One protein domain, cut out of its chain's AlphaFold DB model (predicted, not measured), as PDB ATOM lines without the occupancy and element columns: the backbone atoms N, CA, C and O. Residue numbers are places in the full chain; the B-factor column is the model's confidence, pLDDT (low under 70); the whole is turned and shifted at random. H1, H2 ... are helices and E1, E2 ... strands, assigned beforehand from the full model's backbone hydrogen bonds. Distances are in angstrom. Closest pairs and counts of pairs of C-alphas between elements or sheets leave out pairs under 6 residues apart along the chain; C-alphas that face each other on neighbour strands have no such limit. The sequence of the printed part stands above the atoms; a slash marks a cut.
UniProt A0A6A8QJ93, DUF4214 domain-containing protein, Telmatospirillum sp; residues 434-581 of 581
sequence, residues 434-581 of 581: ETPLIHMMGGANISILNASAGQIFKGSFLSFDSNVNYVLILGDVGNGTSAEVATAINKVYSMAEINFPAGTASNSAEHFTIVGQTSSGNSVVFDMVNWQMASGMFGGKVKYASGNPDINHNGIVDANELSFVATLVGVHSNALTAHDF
ATOM      1  N   GLU A 434     -52.867  14.220  30.197       88.06
ATOM      2  CA  GLU A 434     -51.888  13.355  30.861       88.06
ATOM      3  C   GLU A 434     -51.355  12.290  29.893       88.06
ATOM      4  O   GLU A 434     -52.123  11.526  29.298       88.06
ATOM      5  N   THR A 435     -50.029  12.183  29.799       82.31
ATOM      6  CA  THR A 435     -49.325  11.110  29.077       82.31
ATOM      7  C   THR A 435     -48.782  10.056  30.050       82.31
ATOM      8  O   THR A 435     -48.718  10.303  31.266       82.31
ATOM      9  N   PRO A 436     -48.342   8.878  29.564       72.06
ATOM     10  CA  PRO A 436     -47.751   7.853  30.418       72.06
ATOM     11  C   PRO A 436     -46.561   8.369  31.239       72.06
ATOM     12  O   PRO A 436     -46.458   8.037  32.420       72.06
ATOM     13  N   LEU A 437     -45.690   9.200  30.646       72.94
ATOM     14  CA  LEU A 437     -44.515   9.745  31.336       72.94
ATOM     15  C   LEU A 437     -44.911  10.618  32.532       72.94
ATOM     16  O   LEU A 437     -44.435  10.386  33.644       72.94
ATOM     17  N   ILE A 438     -45.830  11.561  32.323       72.50
ATOM     18  CA  ILE A 438     -46.263  12.504  33.361       72.50
ATOM     19  C   ILE A 438     -46.949  11.765  34.520       72.50
ATOM     20  O   ILE A 438     -46.664  12.018  35.694       72.50
ATOM     21  N   HIS A 439     -47.820  10.810  34.193       62.81
ATOM     22  CA  HIS A 439     -48.607  10.077  35.178       62.81
ATOM     23  C   HIS A 439     -47.753   9.130  36.041       62.81
ATOM     24  O   HIS A 439     -47.932   9.049  37.259       62.81
ATOM     25  N   MET A 440     -46.824   8.389  35.427       58.06
ATOM     26  CA  MET A 440     -46.076   7.321  36.104       58.06
ATOM     27  C   MET A 440     -44.979   7.830  37.042       58.06
ATOM     28  O   MET A 440     -44.602   7.118  37.976       58.06
ATOM     29  N   MET A 441     -44.465   9.039  36.819       58.06
ATOM     30  CA  MET A 441     -43.407   9.610  37.651       58.06
ATOM     31  C   MET A 441     -43.907  10.191  38.975       58.06
ATOM     32  O   MET A 441     -43.103  10.411  39.875       58.06
ATOM     33  N   GLY A 442     -45.217  10.403  39.141       55.34
ATOM     34  CA  GLY A 442     -45.793  10.898  40.397       55.34
ATOM     35  C   GLY A 442     -45.337  12.310  40.802       55.34
ATOM     36  O   GLY A 442     -45.551  12.709  41.948       55.34
ATOM     37  N   GLY A 443     -44.704  13.059  39.893       56.94
ATOM     38  CA  GLY A 443     -44.213  14.414  40.129       56.94
ATOM     39  C   GLY A 443     -45.332  15.451  40.042       56.94
ATOM     40  O   GLY A 443     -46.026  15.542  39.038       56.94
ATOM     41  N   ALA A 444     -45.486  16.275  41.081       61.00
ATOM     42  CA  ALA A 444     -46.470  17.364  41.105       61.00
ATOM     43  C   ALA A 444     -46.024  18.624  40.330       61.00
ATOM     44  O   ALA A 444     -46.804  19.563  40.206       61.00
ATOM     45  N   ASN A 445     -44.773  18.681  39.850       82.94
ATOM     46  CA  ASN A 445     -44.229  19.860  39.173       82.94
ATOM     47  C   ASN A 445     -43.968  19.579  37.690       82.94
ATOM     48  O   ASN A 445     -43.078  18.793  37.353       82.94
ATOM     49  N   ILE A 446     -44.686  20.290  36.822       89.06
ATOM     50  CA  ILE A 446     -44.403  20.361  35.387       89.06
ATOM     51  C   ILE A 446     -43.463  21.540  35.115       89.06
ATOM     52  O   ILE A 446     -43.761  22.686  35.459       89.06
ATOM     53  N   SER A 447     -42.328  21.271  34.473       90.88
ATOM     54  CA  SER A 447     -41.403  22.289  33.972       90.88
ATOM     55  C   SER A 447     -41.452  22.348  32.449       90.88
ATOM     56  O   SER A 447     -41.003  21.424  31.771       90.88
ATOM     57  N   ILE A 448     -41.955  23.461  31.908       92.44
ATOM     58  CA  ILE A 448     -41.953  23.706  30.463       92.44
ATOM     59  C   ILE A 448     -40.609  24.292  30.032       92.44
ATOM     60  O   ILE A 448     -40.213  25.378  30.459       92.44
ATOM     61  N   LEU A 449     -39.941  23.587  29.125       93.62
ATOM     62  CA  LEU A 449     -38.761  24.046  28.407       93.62
ATOM     63  C   LEU A 449     -39.219  24.563  27.043       93.62
ATOM     64  O   LEU A 449     -39.643  23.788  26.188       93.62
ATOM     65  N   ASN A 450     -39.185  25.878  26.831       92.75
ATOM     66  CA  ASN A 450     -39.700  26.475  25.601       92.75
ATOM     67  C   ASN A 450     -38.570  26.801  24.612       92.75
ATOM     68  O   ASN A 450     -37.942  27.860  24.676       92.75
ATOM     69  N   ALA A 451     -38.339  25.898  23.661       91.06
ATOM     70  CA  ALA A 451     -37.322  26.061  22.625       91.06
ATOM     71  C   ALA A 451     -37.783  26.934  21.445       91.06
ATOM     72  O   ALA A 451     -36.952  27.351  20.638       91.06
ATOM     73  N   SER A 452     -39.079  27.262  21.340       80.88
ATOM     74  CA  SER A 452     -39.615  28.066  20.226       80.88
ATOM     75  C   SER A 452     -39.010  29.476  20.140       80.88
ATOM     76  O   SER A 452     -38.990  30.081  19.070       80.88
ATOM     77  N   ALA A 453     -38.426  29.972  21.236       80.62
ATOM     78  CA  ALA A 453     -37.680  31.228  21.290       80.62
ATOM     79  C   ALA A 453     -36.193  31.099  20.876       80.62
ATOM     80  O   ALA A 453     -35.408  32.015  21.115       80.62
ATOM     81  N   GLY A 454     -35.782  29.966  20.294       82.88
ATOM     82  CA  GLY A 454     -34.390  29.696  19.907       82.88
ATOM     83  C   GLY A 454     -33.475  29.328  21.080       82.88
ATOM     84  O   GLY A 454     -32.254  29.426  20.963       82.88
ATOM     85  N   GLN A 455     -34.051  28.940  22.221       88.19
ATOM     86  CA  GLN A 455     -33.291  28.494  23.387       88.19
ATOM     87  C   GLN A 455     -32.685  27.106  23.145       88.19
ATOM     88  O   GLN A 455     -33.315  26.246  22.535       88.19
ATOM     89  N   ILE A 456     -31.463  26.900  23.645       90.00
ATOM     90  CA  ILE A 456     -30.754  25.618  23.585       90.00
ATOM     91  C   ILE A 456     -30.598  25.082  25.007       90.00
ATOM     92  O   ILE A 456     -30.071  25.768  25.885       90.00
ATOM     93  N   PHE A 457     -31.018  23.841  25.211       91.06
ATOM     94  CA  PHE A 457     -30.986  23.115  26.470       91.06
ATOM     95  C   PHE A 457     -29.930  22.011  26.419       91.06
ATOM     96  O   PHE A 457     -29.639  21.446  25.364       91.06
ATOM     97  N   LYS A 458     -29.353  21.685  27.576       87.75
ATOM     98  CA  LYS A 458     -28.455  20.536  27.720       87.75
ATOM     99  C   LYS A 458     -28.967  19.660  28.845       87.75
ATOM    100  O   LYS A 458     -29.211  20.177  29.933       87.75
ATOM    101  N   GLY A 459     -29.084  18.363  28.593       81.44
ATOM    102  CA  GLY A 459     -29.578  17.408  29.579       81.44
ATOM    103  C   GLY A 459     -28.758  17.384  30.866       81.44
ATOM    104  O   GLY A 459     -29.313  17.337  31.959       81.44
ATOM    105  N   SER A 460     -27.447  17.623  30.765       80.19
ATOM    106  CA  SER A 460     -26.543  17.728  31.920       80.19
ATOM    107  C   SER A 460     -26.834  18.903  32.864       80.19
ATOM    108  O   SER A 460     -26.225  18.988  33.930       80.19
ATOM    109  N   PHE A 461     -27.742  19.813  32.496       83.06
ATOM    110  CA  PHE A 461     -28.190  20.932  33.328       83.06
ATOM    111  C   PHE A 461     -29.598  20.737  33.918       83.06
ATOM    112  O   PHE A 461     -30.087  21.637  34.601       83.06
ATOM    113  N   LEU A 462     -30.252  19.602  33.657       83.19
ATOM    114  CA  LEU A 462     -31.609  19.285  34.111       83.19
ATOM    115  C   LEU A 462     -31.590  18.183  35.189       83.19
ATOM    116  O   LEU A 462     -30.648  17.396  35.264       83.19
ATOM    117  N   SER A 463     -32.622  18.135  36.044       78.94
ATOM    118  CA  SER A 463     -32.758  17.144  37.128       78.94
ATOM    119  C   SER A 463     -33.860  16.143  36.801       78.94
ATOM    120  O   SER A 463     -35.019  16.371  37.128       78.94
ATOM    121  N   PHE A 464     -33.507  15.024  36.169       73.75
ATOM    122  CA  PHE A 464     -34.451  13.958  35.787       73.75
ATOM    123  C   PHE A 464     -34.802  13.002  36.931       73.75
ATOM    124  O   PHE A 464     -34.908  11.791  36.737       73.75
ATOM    125  N   ASP A 465     -34.917  13.521  38.150       66.81
ATOM    126  CA  ASP A 465     -35.420  12.729  39.265       66.81
ATOM    127  C   ASP A 465     -36.958  12.652  39.225       66.81
ATOM    128  O   ASP A 465     -37.629  13.445  38.572       66.81
ATOM    129  N   SER A 466     -37.539  11.697  39.949       64.06
ATOM    130  CA  SER A 466     -38.990  11.443  39.973       64.06
ATOM    131  C   SER A 466     -39.889  12.617  40.428       64.06
ATOM    132  O   SER A 466     -41.102  12.462  40.427       64.06
ATOM    133  N   ASN A 467     -39.362  13.775  40.852       70.31
ATOM    134  CA  ASN A 467     -40.185  14.894  41.341       70.31
ATOM    135  C   ASN A 467     -40.485  15.980  40.295       70.31
ATOM    136  O   ASN A 467     -41.297  16.869  40.582       70.31
ATOM    137  N   VAL A 468     -39.837  15.950  39.125       78.38
ATOM    138  CA  VAL A 468     -40.013  16.961  38.072       78.38
ATOM    139  C   VAL A 468     -40.290  16.281  36.738       78.38
ATOM    140  O   VAL A 468     -39.471  15.513  36.246       78.38
ATOM    141  N   ASN A 469     -41.427  16.621  36.132       82.44
ATOM    142  CA  ASN A 469     -41.752  16.231  34.765       82.44
ATOM    143  C   ASN A 469     -41.359  17.366  33.817       82.44
ATOM    144  O   ASN A 469     -41.721  18.526  34.047       82.44
ATOM    145  N   TYR A 470     -40.639  17.049  32.745       88.25
ATOM    146  CA  TYR A 470     -40.237  18.037  31.750       88.25
ATOM    147  C   TYR A 470     -41.059  17.908  30.469       88.25
ATOM    148  O   TYR A 470     -41.132  16.836  29.866       88.25
ATOM    149  N   VAL A 471     -41.611  19.040  30.027       92.25
ATOM    150  CA  VAL A 471     -42.278  19.177  28.729       92.25
ATOM    151  C   VAL A 471     -41.440  20.100  27.852       92.25
ATOM    152  O   VAL A 471     -41.247  21.271  28.181       92.25
ATOM    153  N   LEU A 472     -40.929  19.585  26.736       94.38
ATOM    154  CA  LEU A 472     -40.153  20.357  25.770       94.38
ATOM    155  C   LEU A 472     -41.060  20.823  24.631       94.38
ATOM    156  O   LEU A 472     -41.454  20.036  23.771       94.38
ATOM    157  N   ILE A 473     -41.351  22.122  24.601       95.44
ATOM    158  CA  ILE A 473     -42.085  22.748  23.501       95.44
ATOM    159  C   ILE A 473     -41.094  23.133  22.406       95.44
ATOM    160  O   ILE A 473     -40.266  24.037  22.565       95.44
ATOM    161  N   LEU A 474     -41.214  22.449  21.277       93.69
ATOM    162  CA  LEU A 474     -40.552  22.767  20.026       93.69
ATOM    163  C   LEU A 474     -41.346  23.840  19.264       93.69
ATOM    164  O   LEU A 474     -42.545  24.046  19.466       93.69
ATOM    165  N   GLY A 475     -40.650  24.531  18.361       88.69
ATOM    166  CA  GLY A 475     -41.286  25.362  17.342       88.69
ATOM    167  C   GLY A 475     -41.854  24.510  16.203       88.69
ATOM    168  O   GLY A 475     -42.449  23.458  16.427       88.69
ATOM    169  N   ASP A 476     -41.642  24.973  14.974       93.19
ATOM    170  CA  ASP A 476     -42.062  24.267  13.764       93.19
ATOM    171  C   ASP A 476     -41.346  22.911  13.606       93.19
ATOM    172  O   ASP A 476     -40.114  22.833  13.641       93.19
ATOM    173  N   VAL A 477     -42.135  21.854  13.413       96.31
ATOM    174  CA  VAL A 477     -41.690  20.475  13.165       96.31
ATOM    175  C   VAL A 477     -42.200  19.922  11.826       96.31
ATOM    176  O   VAL A 477     -42.272  18.709  11.638       96.31
ATOM    177  N   GLY A 478     -42.570  20.783  10.874       95.50
ATOM    178  CA  GLY A 478     -42.976  20.360   9.533       95.50
ATOM    179  C   GLY A 478     -44.310  19.614   9.540       95.50
ATOM    180  O   GLY A 478     -45.337  20.178   9.923       95.50
ATOM    181  N   ASN A 479     -44.328  18.358   9.091       95.00
ATOM    182  CA  ASN A 479     -45.542  17.533   9.120       95.00
ATOM    183  C   ASN A 479     -45.753  16.829  10.470       95.00
ATOM    184  O   ASN A 479     -46.780  16.181  10.656       95.00
ATOM    185  N   GLY A 480     -44.815  16.961  11.413       94.44
ATOM    186  CA  GLY A 480     -44.905  16.322  12.725       94.44
ATOM    187  C   GLY A 480     -44.618  14.822  12.700       94.44
ATOM    188  O   GLY A 480     -45.036  14.112  13.607       94.44
ATOM    189  N   THR A 481     -43.916  14.319  11.680       94.69
ATOM    190  CA  THR A 481     -43.437  12.929  11.680       94.69
ATOM    191  C   THR A 481     -42.338  12.734  12.727       94.69
ATOM    192  O   THR A 481     -41.601  13.671  13.039       94.69
ATOM    193  N   SER A 482     -42.156  11.509  13.230       91.94
ATOM    194  CA  SER A 482     -41.093  11.216  14.205       91.94
ATOM    195  C   SER A 482     -39.698  11.609  13.703       91.94
ATOM    196  O   SER A 482     -38.890  12.117  14.472       91.94
ATOM    197  N   ALA A 483     -39.421  11.474  12.401       94.38
ATOM    198  CA  ALA A 483     -38.155  11.898  11.797       94.38
ATOM    199  C   ALA A 483     -37.958  13.425  11.791       94.38
ATOM    200  O   ALA A 483     -36.857  13.919  12.056       94.38
ATOM    201  N   GLU A 484     -39.012  14.189  11.498       97.00
ATOM    202  CA  GLU A 484     -38.956  15.653  11.539       97.00
ATOM    203  C   GLU A 484     -38.833  16.159  12.981       97.00
ATOM    204  O   GLU A 484     -38.034  17.060  13.244       97.00
ATOM    205  N   VAL A 485     -39.547  15.538  13.925       95.31
ATOM    206  CA  VAL A 485     -39.461  15.863  15.356       95.31
ATOM    207  C   VAL A 485     -38.073  15.540  15.909       95.31
ATOM    208  O   VAL A 485     -37.474  16.408  16.541       95.31
ATOM    209  N   ALA A 486     -37.508  14.369  15.592       93.62
ATOM    210  CA  ALA A 486     -36.129  14.002  15.930       93.62
ATOM    211  C   ALA A 486     -35.114  15.019  15.369       93.62
ATOM    212  O   ALA A 486     -34.198  15.477  16.052       93.62
ATOM    213  N   THR A 487     -35.312  15.472  14.130       95.50
ATOM    214  CA  THR A 487     -34.470  16.521  13.534       95.50
ATOM    215  C   THR A 487     -34.608  17.860  14.266       95.50
ATOM    216  O   THR A 487     -33.633  18.603  14.387       95.50
ATOM    217  N   ALA A 488     -35.811  18.208  14.726       95.25
ATOM    218  CA  ALA A 488     -36.076  19.464  15.416       95.25
ATOM    219  C   ALA A 488     -35.503  19.482  16.841       95.25
ATOM    220  O   ALA A 488     -34.829  20.448  17.200       95.25
ATOM    221  N   ILE A 489     -35.704  18.417  17.624       93.88
ATOM    222  CA  ILE A 489     -35.182  18.320  18.995       93.88
ATOM    223  C   ILE A 489     -33.651  18.385  19.023       93.88
ATOM    224  O   ILE A 489     -33.094  19.159  19.798       93.88
ATOM    225  N   ASN A 490     -32.963  17.708  18.096       93.12
ATOM    226  CA  ASN A 490     -31.495  17.707  18.021       93.12
ATOM    227  C   ASN A 490     -30.872  19.082  17.696       93.12
ATOM    228  O   ASN A 490     -29.660  19.257  17.810       93.12
ATOM    229  N   LYS A 491     -31.669  20.085  17.296       93.69
ATOM    230  CA  LYS A 491     -31.197  21.474  17.119       93.69
ATOM    231  C   LYS A 491     -31.189  22.274  18.419       93.69
ATOM    232  O   LYS A 491     -30.485  23.279  18.504       93.69
ATOM    233  N   VAL A 492     -32.009  21.877  19.389       93.56
ATOM    234  CA  VAL A 492     -32.314  22.669  20.590       93.56
ATOM    235  C   VAL A 492     -32.001  21.936  21.886       93.56
ATOM    236  O   VAL A 492     -31.975  22.564  22.938       93.56
ATOM    237  N   TYR A 493     -31.742  20.634  21.831       91.75
ATOM    238  CA  TYR A 493     -31.434  19.809  22.984       91.75
ATOM    239  C   TYR A 493     -30.199  18.950  22.713       91.75
ATOM    240  O   TYR A 493     -30.089  18.329  21.659       91.75
ATOM    241  N   SER A 494     -29.269  18.918  23.667       87.75
ATOM    242  CA  SER A 494     -28.128  17.998  23.655       87.75
ATOM    243  C   SER A 494     -28.227  17.022  24.823       87.75
ATOM    244  O   SER A 494     -28.237  17.478  25.975       87.75
ATOM    245  N   MET A 495     -28.234  15.717  24.537       81.62
ATOM    246  CA  MET A 495     -28.251  14.674  25.566       81.62
ATOM    247  C   MET A 495     -26.992  14.727  26.437       81.62
ATOM    248  O   MET A 495     -25.896  15.029  25.952       81.62
ATOM    249  N   ALA A 496     -27.122  14.461  27.736       73.06
ATOM    250  CA  ALA A 496     -25.970  14.152  28.569       73.06
ATOM    251  C   ALA A 496     -25.484  12.748  28.201       73.06
ATOM    252  O   ALA A 496     -26.233  11.784  28.318       73.06
ATOM    253  N   GLU A 497     -24.227  12.598  27.778       60.56
ATOM    254  CA  GLU A 497     -23.622  11.269  27.674       60.56
ATOM    255  C   GLU A 497     -23.682  10.593  29.049       60.56
ATOM    256  O   GLU A 497     -22.930  10.960  29.958       60.56
ATOM    257  N   ILE A 498     -24.549   9.591  29.213       56.62
ATOM    258  CA  ILE A 498     -24.519   8.750  30.403       56.62
ATOM    259  C   ILE A 498     -23.972   7.374  30.045       56.62
ATOM    260  O   ILE A 498     -24.690   6.465  29.634       56.62
ATOM    261  N   ASN A 499     -22.660   7.217  30.235       50.91
ATOM    262  CA  ASN A 499     -21.983   5.923  30.235       50.91
ATOM    263  C   ASN A 499     -22.397   5.124  31.482       50.91
ATOM    264  O   ASN A 499     -21.646   5.037  32.457       50.91
ATOM    265  N   PHE A 500     -23.596   4.543  31.482       50.88
ATOM    266  CA  PHE A 500     -23.957   3.542  32.481       50.88
ATOM    267  C   PHE A 500     -23.399   2.174  32.064       50.88
ATOM    268  O   PHE A 500     -23.654   1.721  30.946       50.88
ATOM    269  N   PRO A 501     -22.672   1.461  32.942       48.47
ATOM    270  CA  PRO A 501     -22.392   0.050  32.727       48.47
ATOM    271  C   PRO A 501     -23.708  -0.715  32.552       48.47
ATOM    272  O   PRO A 501     -24.630  -0.555  33.363       48.47
ATOM    273  N   ALA A 502     -23.786  -1.567  31.527       47.44
ATOM    274  CA  ALA A 502     -24.941  -2.429  31.293       47.44
ATOM    275  C   ALA A 502     -25.348  -3.157  32.592       47.44
ATOM    276  O   ALA A 502     -24.527  -3.819  33.226       47.44
ATOM    277  N   GLY A 503     -26.613  -3.011  33.002       46.44
ATOM    278  CA  GLY A 503     -27.158  -3.637  34.214       46.44
ATOM    279  C   GLY A 503     -27.155  -2.776  35.487       46.44
ATOM    280  O   GLY A 503     -27.547  -3.274  36.543       46.44
ATOM    281  N   THR A 504     -26.767  -1.497  35.418       47.69
ATOM    282  CA  THR A 504     -26.972  -0.541  36.523       47.69
ATOM    283  C   THR A 504     -28.286   0.224  36.340       47.69
ATOM    284  O   THR A 504     -28.456   0.961  35.379       47.69
ATOM    285  N   ALA A 505     -29.249   0.025  37.247       46.59
ATOM    286  CA  ALA A 505     -30.478   0.819  37.281       46.59
ATOM    287  C   ALA A 505     -30.174   2.191  37.901       46.59
ATOM    288  O   ALA A 505     -29.648   2.247  39.015       46.59
ATOM    289  N   SER A 506     -30.495   3.276  37.199       47.97
ATOM    290  CA  SER A 506     -30.312   4.648  37.675       47.97
ATOM    291  C   SER A 506     -31.586   5.448  37.445       47.97
ATOM    292  O   SER A 506     -32.002   5.628  36.309       47.97
ATOM    293  N   ASN A 507     -32.178   5.999  38.502       48.59
ATOM    294  CA  ASN A 507     -33.407   6.802  38.440       48.59
ATOM    295  C   ASN A 507     -33.206   8.191  37.775       48.59
ATOM    296  O   ASN A 507     -33.842   9.151  38.191       48.59
ATOM    297  N   SER A 508     -32.271   8.331  36.833       51.47
ATOM    298  CA  SER A 508     -31.806   9.607  36.264       51.47
ATOM    299  C   SER A 508     -31.605   9.538  34.745       51.47
ATOM    300  O   SER A 508     -30.767  10.256  34.206       51.47
ATOM    301  N   ALA A 509     -32.306   8.633  34.057       64.50
ATOM    302  CA  ALA A 509     -32.328   8.623  32.594       64.50
ATOM    303  C   ALA A 509     -33.071   9.866  32.092       64.50
ATOM    304  O   ALA A 509     -34.087  10.230  32.673       64.50
ATOM    305  N   GLU A 510     -32.578  10.515  31.041       76.31
ATOM    306  CA  GLU A 510     -33.257  11.665  30.438       76.31
ATOM    307  C   GLU A 510     -34.592  11.211  29.833       76.31
ATOM    308  O   GLU A 510     -34.645  10.176  29.180       76.31
ATOM    309  N   HIS A 511     -35.683  11.931  30.073       75.69
ATOM    310  CA  HIS A 511     -36.993  11.635  29.484       75.69
ATOM    311  C   HIS A 511     -37.844  12.904  29.461       75.69
ATOM    312  O   HIS A 511     -37.755  13.745  30.358       75.69
ATOM    313  N   PHE A 512     -38.662  13.037  28.417       82.12
ATOM    314  CA  PHE A 512     -39.501  14.206  28.184       82.12
ATOM    315  C   PHE A 512     -40.776  13.826  27.454       82.12
ATOM    316  O   PHE A 512     -40.757  12.962  26.572       82.12
ATOM    317  N   THR A 513     -41.822  14.597  27.724       89.12
ATOM    318  CA  THR A 513     -42.891  14.802  26.752       89.12
ATOM    319  C   THR A 513     -42.484  15.945  25.823       89.12
ATOM    320  O   THR A 513     -42.028  17.005  26.255       89.12
ATOM    321  N   ILE A 514     -42.604  15.721  24.523       92.88
ATOM    322  CA  ILE A 514     -42.201  16.631  23.454       92.88
ATOM    323  C   ILE A 514     -43.462  17.127  22.761       92.88
ATOM    324  O   ILE A 514     -44.308  16.333  22.358       92.88
ATOM    325  N   VAL A 515     -43.558  18.441  22.571       96.12
ATOM    326  CA  VAL A 515     -44.672  19.069  21.856       96.12
ATOM    327  C   VAL A 515     -44.134  19.846  20.665       96.12
ATOM    328  O   VAL A 515     -43.358  20.778  20.842       96.12
ATOM    329  N   GLY A 516     -44.542  19.483  19.451       96.44
ATOM    330  CA  GLY A 516     -44.143  20.171  18.220       96.44
ATOM    331  C   GLY A 516     -45.304  20.880  17.537       96.44
ATOM    332  O   GLY A 516     -46.413  20.357  17.511       96.44
ATOM    333  N   GLN A 517     -45.050  22.048  16.943       97.06
ATOM    334  CA  GLN A 517     -46.026  22.744  16.102       97.06
ATOM    335  C   GLN A 517     -45.904  22.259  14.654       97.06
ATOM    336  O   GLN A 517     -44.865  22.438  14.025       97.06
ATOM    337  N   THR A 518     -46.961  21.682  14.090       97.12
ATOM    338  CA  THR A 518     -46.984  21.325  12.667       97.12
ATOM    339  C   THR A 518     -47.266  22.544  11.792       97.12
ATOM    340  O   THR A 518     -47.921  23.506  12.206       97.12
ATOM    341  N   SER A 519     -46.860  22.452  10.528       94.69
ATOM    342  CA  SER A 519     -47.156  23.416   9.461       94.69
ATOM    343  C   SER A 519     -48.656  23.618   9.202       94.69
ATOM    344  O   SER A 519     -49.057  24.664   8.695       94.69
ATOM    345  N   SER A 520     -49.496  22.649   9.583       93.38
ATOM    346  CA  SER A 520     -50.958  22.743   9.502       93.38
ATOM    347  C   SER A 520     -51.598  23.481  10.684       93.38
ATOM    348  O   SER A 520     -52.819  23.609  10.714       93.38
ATOM    349  N   GLY A 521     -50.811  23.946  11.659       94.25
ATOM    350  CA  GLY A 521     -51.320  24.641  12.844       94.25
ATOM    351  C   GLY A 521     -51.745  23.723  13.996       94.25
ATOM    352  O   GLY A 521     -52.333  24.212  14.955       94.25
ATOM    353  N   ASN A 522     -51.420  22.426  13.953       97.31
ATOM    354  CA  ASN A 522     -51.707  21.482  15.042       97.31
ATOM    355  C   ASN A 522     -50.499  21.316  15.971       97.31
ATOM    356  O   ASN A 522     -49.361  21.512  15.544       97.31
ATOM    357  N   SER A 523     -50.736  20.875  17.203       97.56
ATOM    358  CA  SER A 523     -49.663  20.416  18.088       97.56
ATOM    359  C   SER A 523     -49.594  18.895  18.079       97.56
ATOM    360  O   SER A 523     -50.611  18.229  18.247       97.56
ATOM    361  N   VAL A 524     -48.406  18.334  17.883       96.44
ATOM    362  CA  VAL A 524     -48.153  16.891  18.007       96.44
ATOM    363  C   VAL A 524     -47.426  16.610  19.310       96.44
ATOM    364  O   VAL A 524     -46.500  17.340  19.664       96.44
ATOM    365  N   VAL A 525     -47.848  15.563  20.010       94.06
ATOM    366  CA  VAL A 525     -47.284  15.142  21.292       94.06
ATOM    367  C   VAL A 525     -46.571  13.811  21.107       94.06
ATOM    368  O   VAL A 525     -47.135  12.856  20.566       94.06
ATOM    369  N   PHE A 526     -45.324  13.765  21.555       91.00
ATOM    370  CA  PHE A 526     -44.482  12.578  21.561       91.00
ATOM    371  C   PHE A 526     -43.910  12.364  22.954       91.00
ATOM    372  O   PHE A 526     -43.622  13.325  23.657       91.00
ATOM    373  N   ASP A 527     -43.652  11.116  23.302       86.00
ATOM    374  CA  ASP A 527     -42.851  10.765  24.465       86.00
ATOM    375  C   ASP A 527     -41.522  10.157  24.003       86.00
ATOM    376  O   ASP A 527     -41.468   9.376  23.048       86.00
ATOM    377  N   MET A 528     -40.440  10.512  24.688       80.75
ATOM    378  CA  MET A 528     -39.115   9.933  24.470       80.75
ATOM    379  C   MET A 528     -38.956   8.728  25.398       80.75
ATOM    380  O   MET A 528     -38.779   8.901  26.606       80.75
ATOM    381  N   VAL A 529     -39.097   7.507  24.865       66.69
ATOM    382  CA  VAL A 529     -39.236   6.304  25.705       66.69
ATOM    383  C   VAL A 529     -38.405   5.127  25.196       66.69
ATOM    384  O   VAL A 529     -38.580   4.656  24.078       66.69
ATOM    385  N   ASN A 530     -37.588   4.567  26.093       56.66
ATOM    386  CA  ASN A 530     -37.111   3.185  26.041       56.66
ATOM    387  C   ASN A 530     -37.293   2.562  27.429       56.66
ATOM    388  O   ASN A 530     -36.424   2.674  28.298       56.66
ATOM    389  N   TRP A 531     -38.446   1.937  27.670       53.28
ATOM    390  CA  TRP A 531     -38.744   1.343  28.969       53.28
ATOM    391  C   TRP A 531     -38.733  -0.180  28.883       53.28
ATOM    392  O   TRP A 531     -39.714  -0.830  28.532       53.28
ATOM    393  N   GLN A 532     -37.611  -0.793  29.251       47.09
ATOM    394  CA  GLN A 532     -37.596  -2.235  29.459       47.09
ATOM    395  C   GLN A 532     -38.210  -2.542  30.825       47.09
ATOM    396  O   GLN A 532     -37.618  -2.284  31.876       47.09
ATOM    397  N   MET A 533     -39.401  -3.143  30.828       42.44
ATOM    398  CA  MET A 533     -39.873  -3.846  32.016       42.44
ATOM    399  C   MET A 533     -38.859  -4.941  32.348       42.44
ATOM    400  O   MET A 533     -38.742  -5.929  31.621       42.44
ATOM    401  N   ALA A 534     -38.125  -4.787  33.452       38.84
ATOM    402  CA  ALA A 534     -37.385  -5.906  34.010       38.84
ATOM    403  C   ALA A 534     -38.413  -6.999  34.322       38.84
ATOM    404  O   ALA A 534     -39.333  -6.796  35.117       38.84
ATOM    405  N   SER A 535     -38.307  -8.134  33.638       37.28
ATOM    406  CA  SER A 535     -39.226  -9.257  33.769       37.28
ATOM    407  C   SER A 535     -39.177  -9.814  35.190       37.28
ATOM    408  O   SER A 535     -38.333 -10.628  35.557       37.28
ATOM    409  N   GLY A 536     -40.111  -9.354  36.014       37.97
ATOM    410  CA  GLY A 536     -40.337  -9.890  37.341       37.97
ATOM    411  C   GLY A 536     -41.258  -8.998  38.151       37.97
ATOM    412  O   GLY A 536     -40.804  -7.991  38.680       37.97
ATOM    413  N   MET A 537     -42.525  -9.400  38.298       40.69
ATOM    414  CA  MET A 537     -43.088  -9.731  39.616       40.69
ATOM    415  C   MET A 537     -44.604  -9.946  39.582       40.69
ATOM    416  O   MET A 537     -45.379  -8.998  39.515       40.69
ATOM    417  N   PHE A 538     -45.024 -11.180  39.862       36.47
ATOM    418  CA  PHE A 538     -46.021 -11.352  40.914       36.47
ATOM    419  C   PHE A 538     -45.255 -11.343  42.245       36.47
ATOM    420  O   PHE A 538     -44.585 -12.317  42.575       36.47
ATOM    421  N   GLY A 539     -45.308 -10.224  42.975       37.06
ATOM    422  CA  GLY A 539     -44.828 -10.135  44.361       37.06
ATOM    423  C   GLY A 539     -43.658  -9.183  44.626       37.06
ATOM    424  O   GLY A 539     -42.533  -9.630  44.793       37.06
ATOM    425  N   GLY A 540     -43.964  -7.892  44.806       46.75
ATOM    426  CA  GLY A 540     -43.256  -7.012  45.750       46.75
ATOM    427  C   GLY A 540     -41.950  -6.349  45.289       46.75
ATOM    428  O   GLY A 540     -40.875  -6.851  45.593       46.75
ATOM    429  N   LYS A 541     -42.079  -5.121  44.756       36.53
ATOM    430  CA  LYS A 541     -41.052  -4.163  44.273       36.53
ATOM    431  C   LYS A 541     -40.633  -4.339  42.811       36.53
ATOM    432  O   LYS A 541     -39.556  -4.850  42.517       36.53
ATOM    433  N   VAL A 542     -41.455  -3.791  41.913       38.84
ATOM    434  CA  VAL A 542     -41.071  -3.517  40.523       38.84
ATOM    435  C   VAL A 542     -39.773  -2.704  40.533       38.84
ATOM    436  O   VAL A 542     -39.735  -1.584  41.040       38.84
ATOM    437  N   LYS A 543     -38.687  -3.284  40.018       39.19
ATOM    438  CA  LYS A 543     -37.500  -2.518  39.635       39.19
ATOM    439  C   LYS A 543     -37.729  -2.059  38.205       39.19
ATOM    440  O   LYS A 543     -37.609  -2.855  37.280       39.19
ATOM    441  N   TYR A 544     -38.084  -0.795  38.034       44.59
ATOM    442  CA  TYR A 544     -38.082  -0.170  36.722       44.59
ATOM    443  C   TYR A 544     -36.626  -0.047  36.258       44.59
ATOM    444  O   TYR A 544     -35.817   0.596  36.927       44.59
ATOM    445  N   ALA A 545     -36.261  -0.726  35.171       42.91
ATOM    446  CA  ALA A 545     -34.989  -0.477  34.512       42.91
ATOM    447  C   ALA A 545     -35.204   0.736  33.605       42.91
ATOM    448  O   ALA A 545     -35.757   0.621  32.519       42.91
ATOM    449  N   SER A 546     -34.825   1.907  34.101       50.59
ATOM    450  CA  SER A 546     -34.652   3.133  33.325       50.59
ATOM    451  C   SER A 546     -33.695   2.858  32.153       50.59
ATOM    452  O   SER A 546     -32.472   2.861  32.332       50.59
ATOM    453  N   GLY A 547     -34.224   2.533  30.975       54.91
ATOM    454  CA  GLY A 547     -33.418   2.477  29.762       54.91
ATOM    455  C   GLY A 547     -32.964   3.887  29.403       54.91
ATOM    456  O   GLY A 547     -33.708   4.844  29.605       54.91
ATOM    457  N   ASN A 548     -31.738   4.031  28.900       63.03
ATOM    458  CA  ASN A 548     -31.373   5.252  28.192       63.03
ATOM    459  C   ASN A 548     -32.279   5.332  26.942       63.03
ATOM    460  O   ASN A 548     -32.337   4.334  26.211       63.03
ATOM    461  N   PRO A 549     -33.030   6.430  26.726       66.62
ATOM    462  CA  PRO A 549     -33.805   6.611  25.497       66.62
ATOM    463  C   PRO A 549     -32.927   6.579  24.246       66.62
ATOM    464  O   PRO A 549     -33.418   6.121  23.225       66.62
ATOM    465  N   ASP A 550     -31.652   6.976  24.355       74.00
ATOM    466  CA  ASP A 550     -30.621   6.749  23.338       74.00
ATOM    467  C   ASP A 550     -30.236   5.263  23.328       74.00
ATOM    468  O   ASP A 550     -29.356   4.807  24.074       74.00
ATOM    469  N   ILE A 551     -30.964   4.477  22.537       69.94
ATOM    470  CA  ILE A 551     -30.849   3.013  22.510       69.94
ATOM    471  C   ILE A 551     -29.560   2.593  21.805       69.94
ATOM    472  O   ILE A 551     -28.978   1.551  22.120       69.94
ATOM    473  N   ASN A 552     -29.132   3.372  20.815       75.00
ATOM    474  CA  ASN A 552     -27.981   3.052  19.975       75.00
ATOM    475  C   ASN A 552     -26.681   3.744  20.433       75.00
ATOM    476  O   ASN A 552     -25.620   3.451  19.875       75.00
ATOM    477  N   HIS A 553     -26.758   4.570  21.478       74.12
ATOM    478  CA  HIS A 553     -25.656   5.303  22.094       74.12
ATOM    479  C   HIS A 553     -24.936   6.253  21.127       74.12
ATOM    480  O   HIS A 553     -23.705   6.359  21.161       74.12
ATOM    481  N   ASN A 554     -25.673   6.916  20.235       79.75
ATOM    482  CA  ASN A 554     -25.102   7.845  19.257       79.75
ATOM    483  C   ASN A 554     -25.101   9.315  19.726       79.75
ATOM    484  O   ASN A 554     -24.546  10.170  19.029       79.75
ATOM    485  N   GLY A 555     -25.682   9.610  20.893       79.38
ATOM    486  CA  GLY A 555     -25.720  10.948  21.478       79.38
ATOM    487  C   GLY A 555     -26.699  11.918  20.808       79.38
ATOM    488  O   GLY A 555     -26.640  13.116  21.095       79.38
ATOM    489  N   ILE A 556     -27.590  11.437  19.935       85.62
ATOM    490  CA  ILE A 556     -28.681  12.206  19.318       85.62
ATOM    491  C   ILE A 556     -30.017  11.471  19.476       85.62
ATOM    492  O   ILE A 556     -30.047  10.264  19.643       85.62
ATOM    493  N   VAL A 557     -31.131  12.200  19.431       87.88
ATOM    494  CA  VAL A 557     -32.468  11.590  19.475       87.88
ATOM    495  C   VAL A 557     -32.839  11.080  18.088       87.88
ATOM    496  O   VAL A 557     -32.882  11.870  17.138       87.88
ATOM    497  N   ASP A 558     -33.164   9.799  17.965       86.88
ATOM    498  CA  ASP A 558     -33.609   9.191  16.713       86.88
ATOM    499  C   ASP A 558     -35.133   9.026  16.623       86.88
ATOM    500  O   ASP A 558     -35.873   8.984  17.605       86.88
ATOM    501  N   ALA A 559     -35.636   8.889  15.394       88.12
ATOM    502  CA  ALA A 559     -37.071   8.766  15.125       88.12
ATOM    503  C   ALA A 559     -37.723   7.527  15.769       88.12
ATOM    504  O   ALA A 559     -38.918   7.543  16.048       88.12
ATOM    505  N   ASN A 560     -36.964   6.446  15.969       83.69
ATOM    506  CA  ASN A 560     -37.415   5.206  16.609       83.69
ATOM    507  C   ASN A 560     -37.372   5.261  18.145       83.69
ATOM    508  O   ASN A 560     -37.804   4.310  18.789       83.69
ATOM    509  N   GLU A 561     -36.848   6.344  18.717       81.88
ATOM    510  CA  GLU A 561     -36.798   6.602  20.164       81.88
ATOM    511  C   GLU A 561     -37.966   7.494  20.615       81.88
ATOM    512  O   GLU A 561     -38.174   7.739  21.805       81.88
ATOM    513  N   LEU A 562     -38.757   7.958  19.643       84.19
ATOM    514  CA  LEU A 562     -39.950   8.763  19.831       84.19
ATOM    515  C   LEU A 562     -41.203   7.906  19.659       84.19
ATOM    516  O   LEU A 562     -41.425   7.294  18.614       84.19
ATOM    517  N   SER A 563     -42.063   7.931  20.671       84.06
ATOM    518  CA  SER A 563     -43.396   7.333  20.638       84.06
ATOM    519  C   SER A 563     -44.433   8.426  20.418       84.06
ATOM    520  O   SER A 563     -44.499   9.379  21.187       84.06
ATOM    521  N   PHE A 564     -45.231   8.317  19.358       88.44
ATOM    522  CA  PHE A 564     -46.320   9.259  19.105       88.44
ATOM    523  C   PHE A 564     -47.495   9.014  20.061       88.44
ATOM    524  O   PHE A 564     -47.885   7.861  20.267       88.44
ATOM    525  N   VAL A 565     -48.041  10.097  20.627       89.44
ATOM    526  CA  VAL A 565     -49.058  10.056  21.697       89.44
ATOM    527  C   VAL A 565     -50.376  10.717  21.302       89.44
ATOM    528  O   VAL A 565     -51.442  10.258  21.701       89.44
ATOM    529  N   ALA A 566     -50.333  11.845  20.591       94.12
ATOM    530  CA  ALA A 566     -51.548  12.505  20.126       94.12
ATOM    531  C   ALA A 566     -51.266  13.620  19.119       94.12
ATOM    532  O   ALA A 566     -50.189  14.218  19.092       94.12
ATOM    533  N   THR A 567     -52.301  13.979  18.362       96.75
ATOM    534  CA  THR A 567     -52.439  15.307  17.752       96.75
ATOM    535  C   THR A 567     -53.489  16.113  18.503       96.75
ATOM    536  O   THR A 567     -54.643  15.698  18.585       96.75
ATOM    537  N   LEU A 568     -53.116  17.300  18.976       97.44
ATOM    538  CA  LEU A 568     -54.042  18.337  19.422       97.44
ATOM    539  C   LEU A 568     -54.366  19.240  18.224       97.44
ATOM    540  O   LEU A 568     -53.526  20.011  17.744       97.44
ATOM    541  N   VAL A 569     -55.576  19.104  17.694       97.56
ATOM    542  CA  VAL A 569     -55.985  19.752  16.443       97.56
ATOM    543  C   VAL A 569     -56.317  21.221  16.685       97.56
ATOM    544  O   VAL A 569     -57.098  21.553  17.574       97.56
ATOM    545  N   GLY A 570     -55.723  22.107  15.883       95.88
ATOM    546  CA  GLY A 570     -55.908  23.558  15.979       95.88
ATOM    547  C   GLY A 570     -55.311  24.204  17.235       95.88
ATOM    548  O   GLY A 570     -55.541  25.388  17.473       95.88
ATOM    549  N   VAL A 571     -54.557  23.452  18.041       96.56
ATOM    550  CA  VAL A 571     -53.898  23.968  19.242       96.56
ATOM    551  C   VAL A 571     -52.504  24.461  18.894       96.56
ATOM    552  O   VAL A 571     -51.675  23.705  18.379       96.56
ATOM    553  N   HIS A 572     -52.226  25.716  19.236       94.94
ATOM    554  CA  HIS A 572     -50.890  26.280  19.118       94.94
ATOM    555  C   HIS A 572     -50.009  25.868  20.297       94.94
ATOM    556  O   HIS A 572     -50.370  26.102  21.450       94.94
ATOM    557  N   SER A 573     -48.831  25.305  20.017       93.75
ATOM    558  CA  SER A 573     -47.974  24.733  21.066       93.75
ATOM    559  C   SER A 573     -47.514  25.779  22.086       93.75
ATOM    560  O   SER A 573     -47.381  25.483  23.266       93.75
ATOM    561  N   ASN A 574     -47.335  27.031  21.659       91.19
ATOM    562  CA  ASN A 574     -46.929  28.143  22.522       91.19
ATOM    563  C   ASN A 574     -48.025  28.649  23.478       91.19
ATOM    564  O   ASN A 574     -47.715  29.447  24.362       91.19
ATOM    565  N   ALA A 575     -49.279  28.230  23.290       93.75
ATOM    566  CA  ALA A 575     -50.383  28.554  24.186       93.75
ATOM    567  C   ALA A 575     -50.468  27.586  25.377       93.75
ATOM    568  O   ALA A 575     -51.174  27.882  26.337       93.75
ATOM    569  N   LEU A 576     -49.758  26.454  25.313       95.00
ATOM    570  CA  LEU A 576     -49.764  25.435  26.353       95.00
ATOM    571  C   LEU A 576     -48.937  25.864  27.571       95.00
ATOM    572  O   LEU A 576     -47.892  26.513  27.466       95.00
ATOM    573  N   THR A 577     -49.411  25.466  28.742       94.00
ATOM    574  CA  THR A 577     -48.895  25.840  30.055       94.00
ATOM    575  C   THR A 577     -48.709  24.609  30.935       94.00
ATOM    576  O   THR A 577     -49.164  23.518  30.613       94.00
ATOM    577  N   ALA A 578     -48.044  24.780  32.080       91.31
ATOM    578  CA  ALA A 578     -47.853  23.702  33.050       91.31
ATOM    579  C   ALA A 578     -49.175  23.144  33.609       91.31
ATOM    580  O   ALA A 578     -49.164  22.067  34.181       91.31
ATOM    581  N   HIS A 579     -50.286  23.878  33.477       91.44
ATOM    582  CA  HIS A 579     -51.618  23.398  33.844       91.44
ATOM    583  C   HIS A 579     -52.133  22.321  32.880       91.44
ATOM    584  O   HIS A 579     -52.899  21.457  33.284       91.44
ATOM    585  N   ASP A 580     -51.737  22.389  31.609       93.56
ATOM    586  CA  ASP A 580     -52.301  21.548  30.551       93.56
ATOM    587  C   ASP A 580     -51.758  20.112  30.577       93.56
ATOM    588  O   ASP A 580     -52.191  19.297  29.765       93.56
ATOM    589  N   PHE A 581     -50.828  19.813  31.491       90.00
ATOM    590  CA  PHE A 581     -50.047  18.580  31.569       90.00
ATOM    591  C   PHE A 581     -50.052  17.974  32.971       90.00
ATOM    592  O   PHE A 581     -49.946  18.740  33.957       90.00
TER     593      PHE A 581
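AT A GLANCE: This is residues 434 to 581 of the 581 residues of the protein "DUF4214 domain-containing protein" of Telmatospirillum sp (UniProt A0A6A8QJ93). With little regular structure, a strongly twisted mixed sheet, E1 E2 E3 E4 E7, has H2 packed over one face; E5 and E6 lie far out. The 148 printed residues, under half in named elements, include H1, E1, E2, H2, then E3 to E7: class mixed. The whole is compact, radius of gyration of the C-alphas 15.3 A, spanning 47 by 30 by 25 A.

IN THESE COORDINATES: H1, residues 436 to 440, begins at C-alpha 436 (-47.751, 7.853, 30.418). E1 is residues 445 to 450, E2 468 to 476, H2 482 to 492, E3 513 to 517, E4 523 to 528, E5 531 to 533, E6 544 to 546. E7, 562 to 569, ends at C-alpha 569 (-55.985, 19.752, 16.443).

HOW THE PARTS SIT: Parallel E2 and E3, N 472 and O 513 2.8 A apart, form with H2 between them a strand-helix-strand unit, its crossover right-handed. H2 has 5 of 7 O i to N i+4 pairs within hydrogen-bond range.

THE WHOLE: Links E1 to E2, H2 to E3 and E6 to E7 are long; 43 residues, among them 529 to 549, have pLDDT under 70.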